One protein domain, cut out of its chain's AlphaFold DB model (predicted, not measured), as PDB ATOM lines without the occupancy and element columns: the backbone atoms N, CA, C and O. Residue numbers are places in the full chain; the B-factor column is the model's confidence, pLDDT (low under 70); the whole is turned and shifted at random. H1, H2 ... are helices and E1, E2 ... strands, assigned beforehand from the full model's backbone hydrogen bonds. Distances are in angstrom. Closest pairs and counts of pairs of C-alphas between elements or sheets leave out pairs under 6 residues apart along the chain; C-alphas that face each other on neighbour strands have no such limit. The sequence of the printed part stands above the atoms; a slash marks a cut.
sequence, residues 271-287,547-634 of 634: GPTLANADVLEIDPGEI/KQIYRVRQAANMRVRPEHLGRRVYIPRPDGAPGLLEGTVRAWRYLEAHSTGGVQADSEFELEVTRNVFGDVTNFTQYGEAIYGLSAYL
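AT A GLANCE: This is residues 271 to 287 and 547 to 634 of the 634 residues of an uncharacterized protein of Meiothermus silvanus (strain ATCC 700542 / DSM 9946 / VI-R2) (UniProt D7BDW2). Look first for one antiparallel sheet of five strands, strongly twisted and curled, rolled part of the way towards a barrel but not closed. The far end of its longest hairpin, E4 and E5, sticks out as an arm at residues 594 to 599, while the single helix H1 lies off the sheet, beyond the other end of E5. The printed part has 105 residues, with E1, E2, E3, E4, E5 and H1 along the chain and the sheet in the order E1 E2 E5 E4 E3; the class is mixed, helices and strands. The whole is loose, with a radius of gyration of the C-alphas of 16.2 A, and spans 49 by 32 by 23 A, only just elongated.

HOW THE PARTS SIT: Start in the sheet with E5, residues 598 to 610, an inner strand. Its neighbour E4, residues 580 to 595, is antiparallel to it at 160 degrees and forms a hairpin with it; N 591 and O 602 are 2.9 A apart, within hydrogen-bond range. E4 bends by 94 degrees at residue 583, and its pairing is staggered: residues 584 to 595 pair with E5, residues 580 to 584 with edge strand E3, residues 568 to 572. E3 and E4 form a hairpin too, where N 581 and O 571 are 2.8 A apart. E3, E4 and E5 are a meander, each strand the antiparallel neighbour of the one before. E2, residues 547 to 554, is antiparallel to E5 at 158 degrees, with N 607 and O 550 2.8 A apart; E2, E3, E4 and E5 form a Greek key, four strands in a row of which three, E3, E4 and E5, are a meander and the first, E2, is the antiparallel neighbour of the fourth, E5. At the other edge E1, residues 279 to 283, is antiparallel to E2, with N 551 and O 283 2.8 A apart. E1 and E3 are only just apart, their closest C-alphas 8.0 A from each other. H1, residues 617 to 628, is not on the sheet; 4 of its 8 O i to N i+4 pairs and 3 of its 9 O i to N i+3 pairs are within hydrogen-bond range.

IN THESE COORDINATES: Find C-alpha 279, where E1 begins, at (-44.343, -39.486, -1.443). E2 runs 21.5 A. E4 runs 37.1 A to C-alpha 595 at (-37.781, -17.829, 8.896), and E5 runs back 39.9 A. H1, 18.4 A long, ends with C-alpha 628 at (-43.849, -58.755, 25.647).

THE WHOLE: The C-alphas farthest apart, of Thr 596 and Gly 615, are 53.7 A from each other. Residues 288 to 546 are not printed; C-alphas 287 and 547 are 5.9 A apart across the cut. The link from E2 to E3, 13 residues, is long. The pLDDT is under 70 at residues 596 to 598 and 611 to 634.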
ATOM      1  N   GLY A 271     -60.614 -41.075  -3.538       85.31
ATOM      2  CA  GLY A 271     -59.446 -40.283  -3.169       85.31
ATOM      3  C   GLY A 271     -58.324 -40.407  -4.206       85.31
ATOM      4  O   GLY A 271     -58.444 -41.148  -5.187       85.31
ATOM      5  N   PRO A 272     -57.235 -39.648  -4.018       92.31
ATOM      6  CA  PRO A 272     -56.113 -39.619  -4.942       92.31
ATOM      7  C   PRO A 272     -55.336 -40.943  -4.980       92.31
ATOM      8  O   PRO A 272     -55.250 -41.682  -3.998       92.31
ATOM      9  N   THR A 273     -54.691 -41.176  -6.122       94.12
ATOM     10  CA  THR A 273     -53.623 -42.166  -6.279       94.12
ATOM     11  C   THR A 273     -52.288 -41.438  -6.309       94.12
ATOM     12  O   THR A 273     -52.093 -40.560  -7.153       94.12
ATOM     13  N   LEU A 274     -51.384 -41.789  -5.398       93.88
ATOM     14  CA  LEU A 274     -50.070 -41.170  -5.268       93.88
ATOM     15  C   LEU A 274     -49.037 -41.943  -6.088       93.88
ATOM     16  O   LEU A 274     -48.969 -43.174  -6.039       93.88
ATOM     17  N   ALA A 275     -48.209 -41.209  -6.824       92.06
ATOM     18  CA  ALA A 275     -47.004 -41.726  -7.454       92.06
ATOM     19  C   ALA A 275     -45.807 -41.648  -6.489       92.06
ATOM     20  O   ALA A 275     -45.836 -40.926  -5.497       92.06
ATOM     21  N   ASN A 276     -44.699 -42.318  -6.829       89.25
ATOM     22  CA  ASN A 276     -43.452 -42.237  -6.051       89.25
ATOM     23  C   ASN A 276     -42.938 -40.798  -5.876       89.25
ATOM     24  O   ASN A 276     -42.300 -40.500  -4.881       89.25
ATOM     25  N   ALA A 277     -43.213 -39.904  -6.832       91.00
ATOM     26  CA  ALA A 277     -42.821 -38.497  -6.736       91.00
ATOM     27  C   ALA A 277     -43.692 -37.681  -5.761       91.00
ATOM     28  O   ALA A 277     -43.291 -36.591  -5.362       91.00
ATOM     29  N   ASP A 278     -44.874 -38.187  -5.396       92.44
ATOM     30  CA  ASP A 278     -45.791 -37.533  -4.457       92.44
ATOM     31  C   ASP A 278     -45.489 -37.915  -2.995       92.44
ATOM     32  O   ASP A 278     -46.015 -37.289  -2.078       92.44
ATOM     33  N   VAL A 279     -44.651 -38.932  -2.767       92.44
ATOM     34  CA  VAL A 279     -44.343 -39.486  -1.443       92.44
ATOM     35  C   VAL A 279     -42.871 -39.270  -1.118       92.44
ATOM     36  O   VAL A 279     -41.994 -39.667  -1.880       92.44
ATOM     37  N   LEU A 280     -42.602 -38.645   0.024       92.94
ATOM     38  CA  LEU A 280     -41.246 -38.430   0.530       92.94
ATOM     39  C   LEU A 280     -40.797 -39.592   1.415       92.94
ATOM     40  O   LEU A 280     -39.652 -40.025   1.329       92.94
ATOM     41  N   GLU A 281     -41.701 -40.089   2.257       94.06
ATOM     42  CA  GLU A 281     -41.413 -41.118   3.252       94.06
ATOM     43  C   GLU A 281     -42.691 -41.900   3.582       94.06
ATOM     44  O   GLU A 281     -43.777 -41.319   3.655       94.06
ATOM     45  N   ILE A 282     -42.558 -43.215   3.775       93.06
ATOM     46  CA  ILE A 282     -43.623 -44.089   4.281       93.06
ATOM     47  C   ILE A 282     -43.061 -44.823   5.492       93.06
ATOM     48  O   ILE A 282     -42.233 -45.723   5.342       93.06
ATOM     49  N   ASP A 283     -43.532 -44.459   6.674       91.69
ATOM     50  CA  ASP A 283     -43.268 -45.190   7.904       91.69
ATOM     51  C   ASP A 283     -44.433 -46.166   8.145       91.69
ATOM     52  O   ASP A 283     -45.585 -45.729   8.234       91.69
ATOM     53  N   PRO A 284     -44.191 -47.491   8.219       82.06
ATOM     54  CA  PRO A 284     -45.236 -48.469   8.499       82.06
ATOM     55  C   PRO A 284     -45.928 -48.287   9.851       82.06
ATOM     56  O   PRO A 284     -46.972 -48.907  10.039       82.06
ATOM     57  N   GLY A 285     -45.406 -47.445  10.750       77.56
ATOM     58  CA  GLY A 285     -46.088 -47.027  11.970       77.56
ATOM     59  C   GLY A 285     -46.522 -48.188  12.870       77.56
ATOM     60  O   GLY A 285     -45.885 -49.244  12.922       77.56
ATOM     61  N   GLU A 286     -47.606 -47.981  13.620       80.56
ATOM     62  CA  GLU A 286     -48.082 -48.903  14.656       80.56
ATOM     63  C   GLU A 286     -49.150 -49.883  14.128       80.56
ATOM     64  O   GLU A 286     -49.989 -49.549  13.285       80.56
ATOM     65  N   ILE A 287     -49.131 -51.111  14.657       83.81
ATOM     66  CA  ILE A 287     -50.258 -52.047  14.567       83.81
ATOM     67  C   ILE A 287     -51.196 -51.734  15.727       83.81
ATOM     68  O   ILE A 287     -50.804 -51.933  16.871       83.81
ATOM     69  N   LYS A 547     -55.564 -53.390  12.631       87.00
ATOM     70  CA  LYS A 547     -55.269 -52.534  11.483       87.00
ATOM     71  C   LYS A 547     -53.844 -51.987  11.575       87.00
ATOM     72  O   LYS A 547     -53.330 -51.761  12.668       87.00
ATOM     73  N   GLN A 548     -53.204 -51.798  10.423       88.88
ATOM     74  CA  GLN A 548     -51.888 -51.163  10.319       88.88
ATOM     75  C   GLN A 548     -52.075 -49.684   9.985       88.88
ATOM     76  O   GLN A 548     -52.852 -49.367   9.080       88.88
ATOM     77  N   ILE A 549     -51.353 -48.800  10.670       90.44
ATOM     78  CA  ILE A 549     -51.376 -47.361  10.399       90.44
ATOM     79  C   ILE A 549     -50.036 -46.948   9.799       90.44
ATOM     80  O   ILE A 549     -49.026 -46.970  10.489       90.44
ATOM     81  N   TYR A 550     -50.039 -46.529   8.537       92.56
ATOM     82  CA  TYR A 550     -48.861 -45.967   7.879       92.56
ATOM     83  C   TYR A 550     -48.844 -44.452   8.054       92.56
ATOM     84  O   TYR A 550     -49.852 -43.800   7.783       92.56
ATOM     85  N   ARG A 551     -47.702 -43.879   8.431       94.88
ATOM     86  CA  ARG A 551     -47.469 -42.432   8.365       94.88
ATOM     87  C   ARG A 551     -46.789 -42.103   7.053       94.88
ATOM     88  O   ARG A 551     -45.735 -42.649   6.733       94.88
ATOM     89  N   VAL A 552     -47.419 -41.240   6.268       95.38
ATOM     90  CA  VAL A 552     -46.958 -40.901   4.925       95.38
ATOM     91  C   VAL A 552     -46.650 -39.419   4.872       95.38
ATOM     92  O   VAL A 552     -47.559 -38.588   4.930       95.38
ATOM     93  N   ARG A 553     -45.368 -39.089   4.708       95.12
ATOM     94  CA  ARG A 553     -44.944 -37.723   4.399       95.12
ATOM     95  C   ARG A 553     -45.006 -37.530   2.900       95.12
ATOM     96  O   ARG A 553     -44.458 -38.325   2.131       95.12
ATOM     97  N   GLN A 554     -45.691 -36.480   2.480       93.69
ATOM     98  CA  GLN A 554     -45.956 -36.212   1.073       93.69
ATOM     99  C   GLN A 554     -45.189 -34.992   0.578       93.69
ATOM    100  O   GLN A 554     -44.786 -34.119   1.344       93.69
ATOM    101  N   ALA A 555     -44.974 -34.945  -0.733       88.50
ATOM    102  CA  ALA A 555     -44.298 -33.832  -1.372       88.50
ATOM    103  C   ALA A 555     -45.115 -32.531  -1.251       88.50
ATOM    104  O   ALA A 555     -46.318 -32.526  -0.977       88.50
ATOM    105  N   ALA A 556     -44.459 -31.403  -1.526       78.75
ATOM    106  CA  ALA A 556     -45.044 -30.063  -1.422       78.75
ATOM    107  C   ALA A 556     -46.273 -29.827  -2.327       78.75
ATOM    108  O   ALA A 556     -46.951 -28.816  -2.196       78.75
ATOM    109  N   ASN A 557     -46.582 -30.738  -3.251       79.31
ATOM    110  CA  ASN A 557     -47.796 -30.674  -4.061       79.31
ATOM    111  C   ASN A 557     -49.065 -31.150  -3.321       79.31
ATOM    112  O   ASN A 557     -50.146 -31.011  -3.888       79.31
ATOM    113  N   MET A 558     -48.938 -31.712  -2.106       84.06
ATOM    114  CA  MET A 558     -50.032 -32.121  -1.207       84.06
ATOM    115  C   MET A 558     -51.193 -32.822  -1.923       84.06
ATOM    116  O   MET A 558     -52.324 -32.327  -1.986       84.06
ATOM    117  N   ARG A 559     -50.917 -33.997  -2.498       90.00
ATOM    118  CA  ARG A 559     -51.953 -34.803  -3.160       90.00
ATOM    119  C   ARG A 559     -53.059 -35.214  -2.192       90.00
ATOM    120  O   ARG A 559     -54.230 -35.151  -2.560       90.00
ATOM    121  N   VAL A 560     -52.700 -35.615  -0.973       91.69
ATOM    122  CA  VAL A 560     -53.650 -35.856   0.117       91.69
ATOM    123  C   VAL A 560     -53.869 -34.554   0.876       91.69
ATOM    124  O   VAL A 560     -52.935 -33.827   1.200       91.69
ATOM    125  N   ARG A 561     -55.133 -34.263   1.158       88.25
ATOM    126  CA  ARG A 561     -55.621 -32.976   1.650       88.25
ATOM    127  C   ARG A 561     -56.649 -33.233   2.743       88.25
ATOM    128  O   ARG A 561     -57.151 -34.361   2.808       88.25
ATOM    129  N   PRO A 562     -57.041 -32.216   3.524       86.06
ATOM    130  CA  PRO A 562     -58.104 -32.370   4.504       86.06
ATOM    131  C   PRO A 562     -59.380 -32.980   3.918       86.06
ATOM    132  O   PRO A 562     -59.984 -33.840   4.550       86.06
ATOM    133  N   GLU A 563     -59.810 -32.616   2.698       85.62
ATOM    134  CA  GLU A 563     -61.005 -33.211   2.065       85.62
ATOM    135  C   GLU A 563     -60.921 -34.726   1.810       85.62
ATOM    136  O   GLU A 563     -61.950 -35.366   1.585       85.62
ATOM    137  N   HIS A 564     -59.717 -35.301   1.852       89.88
ATOM    138  CA  HIS A 564     -59.468 -36.723   1.635       89.88
ATOM    139  C   HIS A 564     -59.544 -37.562   2.913       89.88
ATOM    140  O   HIS A 564     -59.469 -38.788   2.825       89.88
ATOM    141  N   LEU A 565     -59.732 -36.942   4.081       89.62
ATOM    142  CA  LEU A 565     -59.964 -37.661   5.329       89.62
ATOM    143  C   LEU A 565     -61.135 -38.651   5.170       89.62
ATOM    144  O   LEU A 565     -62.129 -38.365   4.501       89.62
ATOM    145  N   GLY A 566     -61.009 -39.856   5.713       87.25
ATOM    146  CA  GLY A 566     -62.015 -40.914   5.601       87.25
ATOM    147  C   GLY A 566     -62.259 -41.440   4.185       87.25
ATOM    148  O   GLY A 566     -63.141 -42.275   4.011       87.25
ATOM    149  N   ARG A 567     -61.499 -40.993   3.172       89.25
ATOM    150  CA  ARG A 567     -61.564 -41.512   1.799       89.25
ATOM    151  C   ARG A 567     -60.497 -42.575   1.564       89.25
ATOM    152  O   ARG A 567     -59.466 -42.606   2.236       89.25
ATOM    153  N   ARG A 568     -60.749 -43.431   0.569       90.75
ATOM    154  CA  ARG A 568     -59.754 -44.383   0.056       90.75
ATOM    155  C   ARG A 568     -58.658 -43.642  -0.691       90.75
ATOM    156  O   ARG A 568     -58.963 -42.850  -1.578       90.75
ATOM    157  N   VAL A 569     -57.413 -43.948  -0.363       93.50
ATOM    158  CA  VAL A 569     -56.214 -43.443  -1.035       93.50
ATOM    159  C   VAL A 569     -55.327 -44.620  -1.404       93.50
ATOM    160  O   VAL A 569     -55.259 -45.618  -0.682       93.50
ATOM    161  N   TYR A 570     -54.648 -44.487  -2.540       93.44
ATOM    162  CA  TYR A 570     -53.688 -45.468  -3.020       93.44
ATOM    163  C   TYR A 570     -52.283 -44.883  -2.948       93.44
ATOM    164  O   TYR A 570     -52.020 -43.851  -3.566       93.44
ATOM    165  N   ILE A 571     -51.383 -45.543  -2.222       93.69
ATOM    166  CA  ILE A 571     -49.972 -45.146  -2.125       93.69
ATOM    167  C   ILE A 571     -49.056 -46.219  -2.725       93.69
ATOM    168  O   ILE A 571     -49.445 -47.389  -2.793       93.69
ATOM    169  N   PRO A 572     -47.835 -45.870  -3.162       92.50
ATOM    170  CA  PRO A 572     -46.820 -46.861  -3.491       92.50
ATOM    171  C   PRO A 572     -46.539 -47.772  -2.297       92.50
ATOM    172  O   PRO A 572     -46.593 -47.335  -1.146       92.50
ATOM    173  N   ARG A 573     -46.242 -49.048  -2.548       88.44
ATOM    174  CA  ARG A 573     -45.947 -49.968  -1.449       88.44
ATOM    175  C   ARG A 573     -44.578 -49.664  -0.819       88.44
ATOM    176  O   ARG A 573     -43.606 -49.512  -1.558       88.44
ATOM    177  N   PRO A 574     -44.470 -49.648   0.524       84.31
ATOM    178  CA  PRO A 574     -43.206 -49.373   1.210       84.31
ATOM    179  C   PRO A 574     -42.162 -50.485   1.030       84.31
ATOM    180  O   PRO A 574     -40.968 -50.225   1.120       84.31
ATOM    181  N   ASP A 575     -42.592 -51.716   0.737       82.06
ATOM    182  CA  ASP A 575     -41.721 -52.868   0.471       82.06
ATOM    183  C   ASP A 575     -41.175 -52.907  -0.972       82.06
ATOM    184  O   ASP A 575     -40.441 -53.826  -1.337       82.06
ATOM    185  N   GLY A 576     -41.540 -51.929  -1.812       78.69
ATOM    186  CA  GLY A 576     -41.164 -51.877  -3.225       78.69
ATOM    187  C   GLY A 576     -41.825 -52.953  -4.094       78.69
ATOM    188  O   GLY A 576     -41.483 -53.075  -5.274       78.69
ATOM    189  N   ALA A 577     -42.764 -53.736  -3.551       80.38
ATOM    190  CA  ALA A 577     -43.484 -54.736  -4.322       80.38
ATOM    191  C   ALA A 577     -44.377 -54.067  -5.384       80.38
ATOM    192  O   ALA A 577     -44.898 -52.968  -5.166       80.38
ATOM    193  N   PRO A 578     -44.599 -54.721  -6.540       80.81
ATOM    194  CA  PRO A 578     -45.459 -54.171  -7.578       80.81
ATOM    195  C   PRO A 578     -46.894 -53.983  -7.067       80.81
ATOM    196  O   PRO A 578     -47.450 -54.846  -6.383       80.81
ATOM    197  N   GLY A 579     -47.506 -52.860  -7.449       85.44
ATOM    198  CA  GLY A 579     -48.877 -52.499  -7.092       85.44
ATOM    199  C   GLY A 579     -48.962 -51.298  -6.154       85.44
ATOM    200  O   GLY A 579     -47.968 -50.643  -5.851       85.44
ATOM    201  N   LEU A 580     -50.185 -51.001  -5.720       89.62
ATOM    202  CA  LEU A 580     -50.487 -49.919  -4.789       89.62
ATOM    203  C   LEU A 580     -51.021 -50.506  -3.484       89.62
ATOM    204  O   LEU A 580     -51.648 -51.570  -3.468       89.62
ATOM    205  N   LEU A 581     -50.743 -49.817  -2.388       89.75
ATOM    206  CA  LEU A 581     -51.340 -50.063  -1.091       89.75
ATOM    207  C   LEU A 581     -52.600 -49.203  -0.972       89.75
ATOM    208  O   LEU A 581     -52.525 -47.979  -1.062       89.75
ATOM    209  N   GLU A 582     -53.752 -49.849  -0.804       90.94
ATOM    210  CA  GLU A 582     -55.034 -49.183  -0.563       90.94
ATOM    211  C   GLU A 582     -55.267 -49.038   0.942       90.94
ATOM    212  O   GLU A 582     -55.143 -50.012   1.686       90.94
ATOM    213  N   GLY A 583     -55.653 -47.843   1.383       90.44
ATOM    214  CA  GLY A 583     -56.074 -47.600   2.759       90.44
ATOM    215  C   GLY A 583     -57.019 -46.411   2.886       90.44
ATOM    216  O   GLY A 583     -57.332 -45.741   1.902       90.44
ATOM    217  N   THR A 584     -57.486 -46.155   4.106       91.19
ATOM    218  CA  THR A 584     -58.360 -45.018   4.431       91.19
ATOM    219  C   THR A 584     -57.577 -43.966   5.205       91.19
ATOM    220  O   THR A 584     -56.893 -44.298   6.169       91.19
ATOM    221  N   VAL A 585     -57.665 -42.697   4.804       92.75
ATOM    222  CA  VAL A 585     -56.964 -41.609   5.507       92.75
ATOM    223  C   VAL A 585     -57.614 -41.382   6.873       92.75
ATOM    224  O   VAL A 585     -58.781 -41.001   6.934       92.75
ATOM    225  N   ARG A 586     -56.879 -41.614   7.964       91.62
ATOM    226  CA  ARG A 586     -57.360 -41.483   9.350       91.62
ATOM    227  C   ARG A 586     -57.058 -40.116   9.949       91.62
ATOM    228  O   ARG A 586     -57.869 -39.604  10.713       91.62
ATOM    229  N   ALA A 587     -55.917 -39.535   9.604       93.38
ATOM    230  CA  ALA A 587     -55.497 -38.232  10.095       93.38
ATOM    231  C   ALA A 587     -54.711 -37.483   9.023       93.38
ATOM    232  O   ALA A 587     -54.124 -38.098   8.131       93.38
ATOM    233  N   TRP A 588     -54.698 -36.161   9.121       94.06
ATOM    234  CA  TRP A 588     -53.916 -35.283   8.264       94.06
ATOM    235  C   TRP A 588     -53.323 -34.151   9.092       94.06
ATOM    236  O   TRP A 588     -53.977 -33.603   9.982       94.06
ATOM    237  N   ARG A 589     -52.079 -33.799   8.777       93.44
ATOM    238  CA  ARG A 589     -51.316 -32.762   9.452       93.44
ATOM    239  C   ARG A 589     -50.569 -31.904   8.444       93.44
ATOM    240  O   ARG A 589     -49.971 -32.403   7.487       93.44
ATOM    241  N   TYR A 590     -50.555 -30.608   8.713       90.94
ATOM    242  CA  TYR A 590     -49.739 -29.635   8.008       90.94
ATOM    243  C   TYR A 590     -49.023 -28.721   8.987       90.94
ATOM    244  O   TYR A 590     -49.624 -28.206   9.932       90.94
ATOM    245  N   LEU A 591     -47.735 -28.524   8.734       89.56
ATOM    246  CA  LEU A 591     -46.868 -27.642   9.497       89.56
ATOM    247  C   LEU A 591     -46.166 -26.694   8.539       89.56
ATOM    248  O   LEU A 591     -45.529 -27.124   7.582       89.56
ATOM    249  N   GLU A 592     -46.227 -25.406   8.837       86.44
ATOM    250  CA  GLU A 592     -45.518 -24.367   8.108       86.44
ATOM    251  C   GLU A 592     -44.792 -23.445   9.091       86.44
ATOM    252  O   GLU A 592     -45.338 -23.023  10.112       86.44
ATOM    253  N   ALA A 593     -43.526 -23.149   8.800       83.81
ATOM    254  CA  ALA A 593     -42.687 -22.262   9.592       83.81
ATOM    255  C   ALA A 593     -41.945 -21.270   8.691       83.81
ATOM    256  O   ALA A 593     -41.268 -21.650   7.730       83.81
ATOM    257  N   HIS A 594     -42.037 -19.989   9.044       77.44
ATOM    258  CA  HIS A 594     -41.400 -18.893   8.331       77.44
ATOM    259  C   HIS A 594     -40.160 -18.425   9.090       77.44
ATOM    260  O   HIS A 594     -40.198 -18.116  10.281       77.44
ATOM    261  N   SER A 595     -39.040 -18.348   8.376       72.56
ATOM    262  CA  SER A 595     -37.781 -17.829   8.896       72.56
ATOM    263  C   SER A 595     -37.153 -16.852   7.908       72.56
ATOM    264  O   SER A 595     -37.509 -16.807   6.730       72.56
ATOM    265  N   THR A 596     -36.146 -16.103   8.359       63.81
ATOM    266  CA  THR A 596     -35.332 -15.249   7.480       63.81
ATOM    267  C   THR A 596     -34.612 -16.032   6.377       63.81
ATOM    268  O   THR A 596     -34.226 -15.438   5.377       63.81
ATOM    269  N   GLY A 597     -34.426 -17.349   6.543       65.50
ATOM    270  CA  GLY A 597     -33.801 -18.236   5.558       65.50
ATOM    271  C   GLY A 597     -34.768 -18.844   4.536       65.50
ATOM    272  O   GLY A 597     -34.326 -19.596   3.672       65.50
ATOM    273  N   GLY A 598     -36.066 -18.540   4.626       69.81
ATOM    274  CA  GLY A 598     -37.111 -19.118   3.784       69.81
ATOM    275  C   GLY A 598     -38.204 -19.812   4.595       69.81
ATOM    276  O   GLY A 598     -38.243 -19.723   5.826       69.81
ATOM    277  N   VAL A 599     -39.102 -20.492   3.883       71.81
ATOM    278  CA  VAL A 599     -40.206 -21.257   4.477       71.81
ATOM    279  C   VAL A 599     -39.920 -22.743   4.425       71.81
ATOM    280  O   VAL A 599     -39.439 -23.258   3.415       71.81
ATOM    281  N   GLN A 600     -40.246 -23.411   5.525       81.19
ATOM    282  CA  GLN A 600     -40.304 -24.861   5.620       81.19
ATOM    283  C   GLN A 600     -41.764 -25.258   5.794       81.19
ATOM    284  O   GLN A 600     -42.419 -24.787   6.723       81.19
ATOM    285  N   ALA A 601     -42.259 -26.098   4.891       83.56
ATOM    286  CA  ALA A 601     -43.591 -26.675   4.963       83.56
ATOM    287  C   ALA A 601     -43.475 -28.200   4.922       83.56
ATOM    288  O   ALA A 601     -42.701 -28.735   4.127       83.56
ATOM    289  N   ASP A 602     -44.240 -28.873   5.772       88.06
ATOM    290  CA  ASP A 602     -44.328 -30.326   5.848       88.06
ATOM    291  C   ASP A 602     -45.798 -30.746   5.873       88.06
ATOM    292  O   ASP A 602     -46.638 -30.085   6.492       88.06
ATOM    293  N   SER A 603     -46.113 -31.839   5.185       91.50
ATOM    294  CA  SER A 603     -47.450 -32.418   5.182       91.50
ATOM    295  C   SER A 603     -47.366 -33.923   5.349       91.50
ATOM    296  O   SER A 603     -46.631 -34.612   4.639       91.50
ATOM    297  N   GLU A 604     -48.171 -34.423   6.274       94.88
ATOM    298  CA  GLU A 604     -48.224 -35.824   6.653       94.88
ATOM    299  C   GLU A 604     -49.680 -36.277   6.748       94.88
ATOM    300  O   GLU A 604     -50.574 -35.498   7.088       94.88
ATOM    301  N   PHE A 605     -49.931 -37.547   6.451       95.38
ATOM    302  CA  PHE A 605     -51.210 -38.179   6.737       95.38
ATOM    303  C   PHE A 605     -51.028 -39.601   7.259       95.38
ATOM    304  O   PHE A 605     -50.051 -40.281   6.947       95.38
ATOM    305  N   GLU A 606     -52.006 -40.055   8.038       95.19
ATOM    306  CA  GLU A 606     -52.081 -41.431   8.519       95.19
ATOM    307  C   GLU A 606     -53.016 -42.244   7.623       95.19
ATOM    308  O   GLU A 606     -54.169 -41.863   7.406       95.19
ATOM    309  N   LEU A 607     -52.529 -43.371   7.107       93.25
ATOM    310  CA  LEU A 607     -53.270 -44.296   6.258       93.25
ATOM    311  C   LEU A 607     -53.549 -45.596   7.019       93.25
ATOM    312  O   LEU A 607     -52.641 -46.372   7.309       93.25
ATOM    313  N   GLU A 608     -54.821 -45.854   7.301       91.62
ATOM    314  CA  GLU A 608     -55.286 -47.089   7.924       91.62
ATOM    315  C   GLU A 608     -55.501 -48.174   6.857       91.62
ATOM    316  O   GLU A 608     -56.297 -48.005   5.928       91.62
ATOM    317  N   VAL A 609     -54.808 -49.305   6.996       88.81
ATOM    318  CA  VAL A 609     -54.891 -50.447   6.080       88.81
ATOM    319  C   VAL A 609     -55.327 -51.695   6.841       88.81
ATOM    320  O   VAL A 609     -54.702 -52.106   7.823       88.81
ATOM    321  N   THR A 610     -56.376 -52.353   6.349       72.56
ATOM    322  CA  THR A 610     -56.786 -53.666   6.855       72.56
ATOM    323  C   THR A 610     -55.794 -54.725   6.382       72.56
ATOM    324  O   THR A 610     -55.741 -55.059   5.196       72.56
ATOM    325  N   ARG A 611     -54.994 -55.278   7.301       62.50
ATOM    326  CA  ARG A 611     -54.040 -56.347   6.986       62.50
ATOM    327  C   ARG A 611     -54.749 -57.701   7.065       62.50
ATOM    328  O   ARG A 611     -55.248 -58.089   8.119       62.50
ATOM    329  N   ASN A 612     -54.759 -58.460   5.970       52.59
ATOM    330  CA  ASN A 612     -55.126 -59.877   6.022       52.59
ATOM    331  C   ASN A 612     -53.963 -60.656   6.654       52.59
ATOM    332  O   ASN A 612     -53.015 -61.028   5.973       52.59
ATOM    333  N   VAL A 613     -54.017 -60.884   7.970       49.06
ATOM    334  CA  VAL A 613     -52.971 -61.624   8.712       49.06
ATOM    335  C   VAL A 613     -53.103 -63.149   8.524       49.06
ATOM    336  O   VAL A 613     -52.222 -63.922   8.906       49.06
ATOM    337  N   PHE A 614     -54.184 -63.619   7.898       41.91
ATOM    338  CA  PHE A 614     -54.384 -65.033   7.594       41.91
ATOM    339  C   PHE A 614     -53.555 -65.444   6.369       41.91
ATOM    340  O   PHE A 614     -54.041 -65.426   5.242       41.91
ATOM    341  N   GLY A 615     -52.288 -65.803   6.598       39.12
ATOM    342  CA  GLY A 615     -51.429 -66.421   5.580       39.12
ATOM    343  C   GLY A 615     -49.925 -66.219   5.762       39.12
ATOM    344  O   GLY A 615     -49.154 -66.965   5.168       39.12
ATOM    345  N   ASP A 616     -49.492 -65.266   6.590       39.69
ATOM    346  CA  ASP A 616     -48.085 -64.854   6.631       39.69
ATOM    347  C   ASP A 616     -47.438 -65.148   7.997       39.69
ATOM    348  O   ASP A 616     -47.530 -64.370   8.950       39.69
ATOM    349  N   VAL A 617     -46.816 -66.328   8.095       40.59
ATOM    350  CA  VAL A 617     -46.152 -66.869   9.301       40.59
ATOM    351  C   VAL A 617     -44.993 -65.969   9.762       40.59
ATOM    352  O   VAL A 617     -44.667 -65.929  10.946       40.59
ATOM    353  N   THR A 618     -44.414 -65.186   8.851       42.81
ATOM    354  CA  THR A 618     -43.267 -64.298   9.087       42.81
ATOM    355  C   THR A 618     -43.590 -63.064   9.939       42.81
ATOM    356  O   THR A 618     -42.705 -62.537  10.608       42.81
ATOM    357  N   ASN A 619     -44.859 -62.646  10.012       43.16
ATOM    358  CA  ASN A 619     -45.291 -61.514  10.851       43.16
ATOM    359  C   ASN A 619     -45.574 -61.903  12.314       43.16
ATOM    360  O   ASN A 619     -45.883 -61.045  13.138       43.16
ATOM    361  N   PHE A 620     -45.477 -63.193  12.654       41.19
ATOM    362  CA  PHE A 620     -45.701 -63.697  14.012       41.19
ATOM    363  C   PHE A 620     -44.599 -63.245  14.988       41.19
ATOM    364  O   PHE A 620     -44.861 -63.013  16.166       41.19
ATOM    365  N   THR A 621     -43.376 -63.065  14.486       42.06
ATOM    366  CA  THR A 621     -42.193 -62.669  15.265       42.06
ATOM    367  C   THR A 621     -42.240 -61.197  15.685       42.06
ATOM    368  O   THR A 621     -42.029 -60.903  16.857       42.06
ATOM    369  N   GLN A 622     -42.629 -60.289  14.779       43.75
ATOM    370  CA  GLN A 622     -42.739 -58.847  15.073       43.75
ATOM    371  C   GLN A 622     -43.825 -58.535  16.120       43.75
ATOM    372  O   GLN A 622     -43.722 -57.572  16.873       43.75
ATOM    373  N   TYR A 623     -44.866 -59.370  16.204       39.78
ATOM    374  CA  TYR A 623     -45.969 -59.171  17.145       39.78
ATOM    375  C   TYR A 623     -45.668 -59.715  18.554       39.78
ATOM    376  O   TYR A 623     -46.124 -59.152  19.550       39.78
ATOM    377  N   GLY A 624     -44.857 -60.776  18.657       42.47
ATOM    378  CA  GLY A 624     -44.346 -61.258  19.945       42.47
ATOM    379  C   GLY A 624     -43.474 -60.216  20.657       42.47
ATOM    380  O   GLY A 624     -43.565 -60.065  21.873       42.47
ATOM    381  N   GLU A 625     -42.694 -59.444  19.900       42.84
ATOM    382  CA  GLU A 625     -41.846 -58.373  20.439       42.84
ATOM    383  C   GLU A 625     -42.667 -57.189  20.981       42.84
ATOM    384  O   GLU A 625     -42.357 -56.676  22.059       42.84
ATOM    385  N   ALA A 626     -43.769 -56.817  20.313       40.44
ATOM    386  CA  ALA A 626     -44.638 -55.710  20.726       40.44
ATOM    387  C   ALA A 626     -45.482 -56.006  21.984       40.44
ATOM    388  O   ALA A 626     -45.715 -55.108  22.791       40.44
ATOM    389  N   ILE A 627     -45.925 -57.256  22.191       39.53
ATOM    390  CA  ILE A 627     -46.732 -57.639  23.369       39.53
ATOM    391  C   ILE A 627     -45.878 -57.828  24.627       39.53
ATOM    392  O   ILE A 627     -46.335 -57.520  25.728       39.53
ATOM    393  N   TYR A 628     -44.657 -58.354  24.490       39.06
ATOM    394  CA  TYR A 628     -43.849 -58.755  25.647       39.06
ATOM    395  C   TYR A 628     -42.732 -57.777  26.023       39.06
ATOM    396  O   TYR A 628     -42.060 -58.014  27.025       39.06
ATOM    397  N   GLY A 629     -42.506 -56.696  25.265       32.00
ATOM    398  CA  GLY A 629     -41.433 -55.738  25.567       32.00
ATOM    399  C   GLY A 629     -40.046 -56.390  25.642       32.00
ATOM    400  O   GLY A 629     -39.152 -55.883  26.320       32.00
ATOM    401  N   LEU A 630     -39.859 -57.539  24.988       33.44
ATOM    402  CA  LEU A 630     -38.581 -58.232  24.944       33.44
ATOM    403  C   LEU A 630     -37.743 -57.613  23.831       33.44
ATOM    404  O   LEU A 630     -37.744 -58.072  22.695       33.44
ATOM    405  N   SER A 631     -36.998 -56.570  24.187       28.42
ATOM    406  CA  SER A 631     -35.800 -56.171  23.459       28.42
ATOM    407  C   SER A 631     -34.819 -57.349  23.461       28.42
ATOM    408  O   SER A 631     -34.093 -57.556  24.437       28.42
ATOM    409  N   ALA A 632     -34.818 -58.155  22.402       29.33
ATOM    410  CA  ALA A 632     -33.739 -59.096  22.156       29.33
ATOM    411  C   ALA A 632     -32.538 -58.297  21.636       29.33
ATOM    412  O   ALA A 632     -32.521 -57.848  20.493       29.33
ATOM    413  N   TYR A 633     -31.543 -58.085  22.498       24.89
ATOM    414  CA  TYR A 633     -30.207 -57.726  22.036       24.89
ATOM    415  C   TYR A 633     -29.666 -58.890  21.200       24.89
ATOM    416  O   TYR A 633     -29.556 -60.010  21.708       24.89
ATOM    417  N   LEU A 634     -29.305 -58.606  19.950       28.81
ATOM    418  CA  LEU A 634     -28.234 -59.311  19.251       28.81
ATOM    419  C   LEU A 634     -27.098 -58.329  18.991       28.81
ATOM    420  O   LEU A 634     -27.389 -57.227  18.472       28.81
TER     421      LEU A 634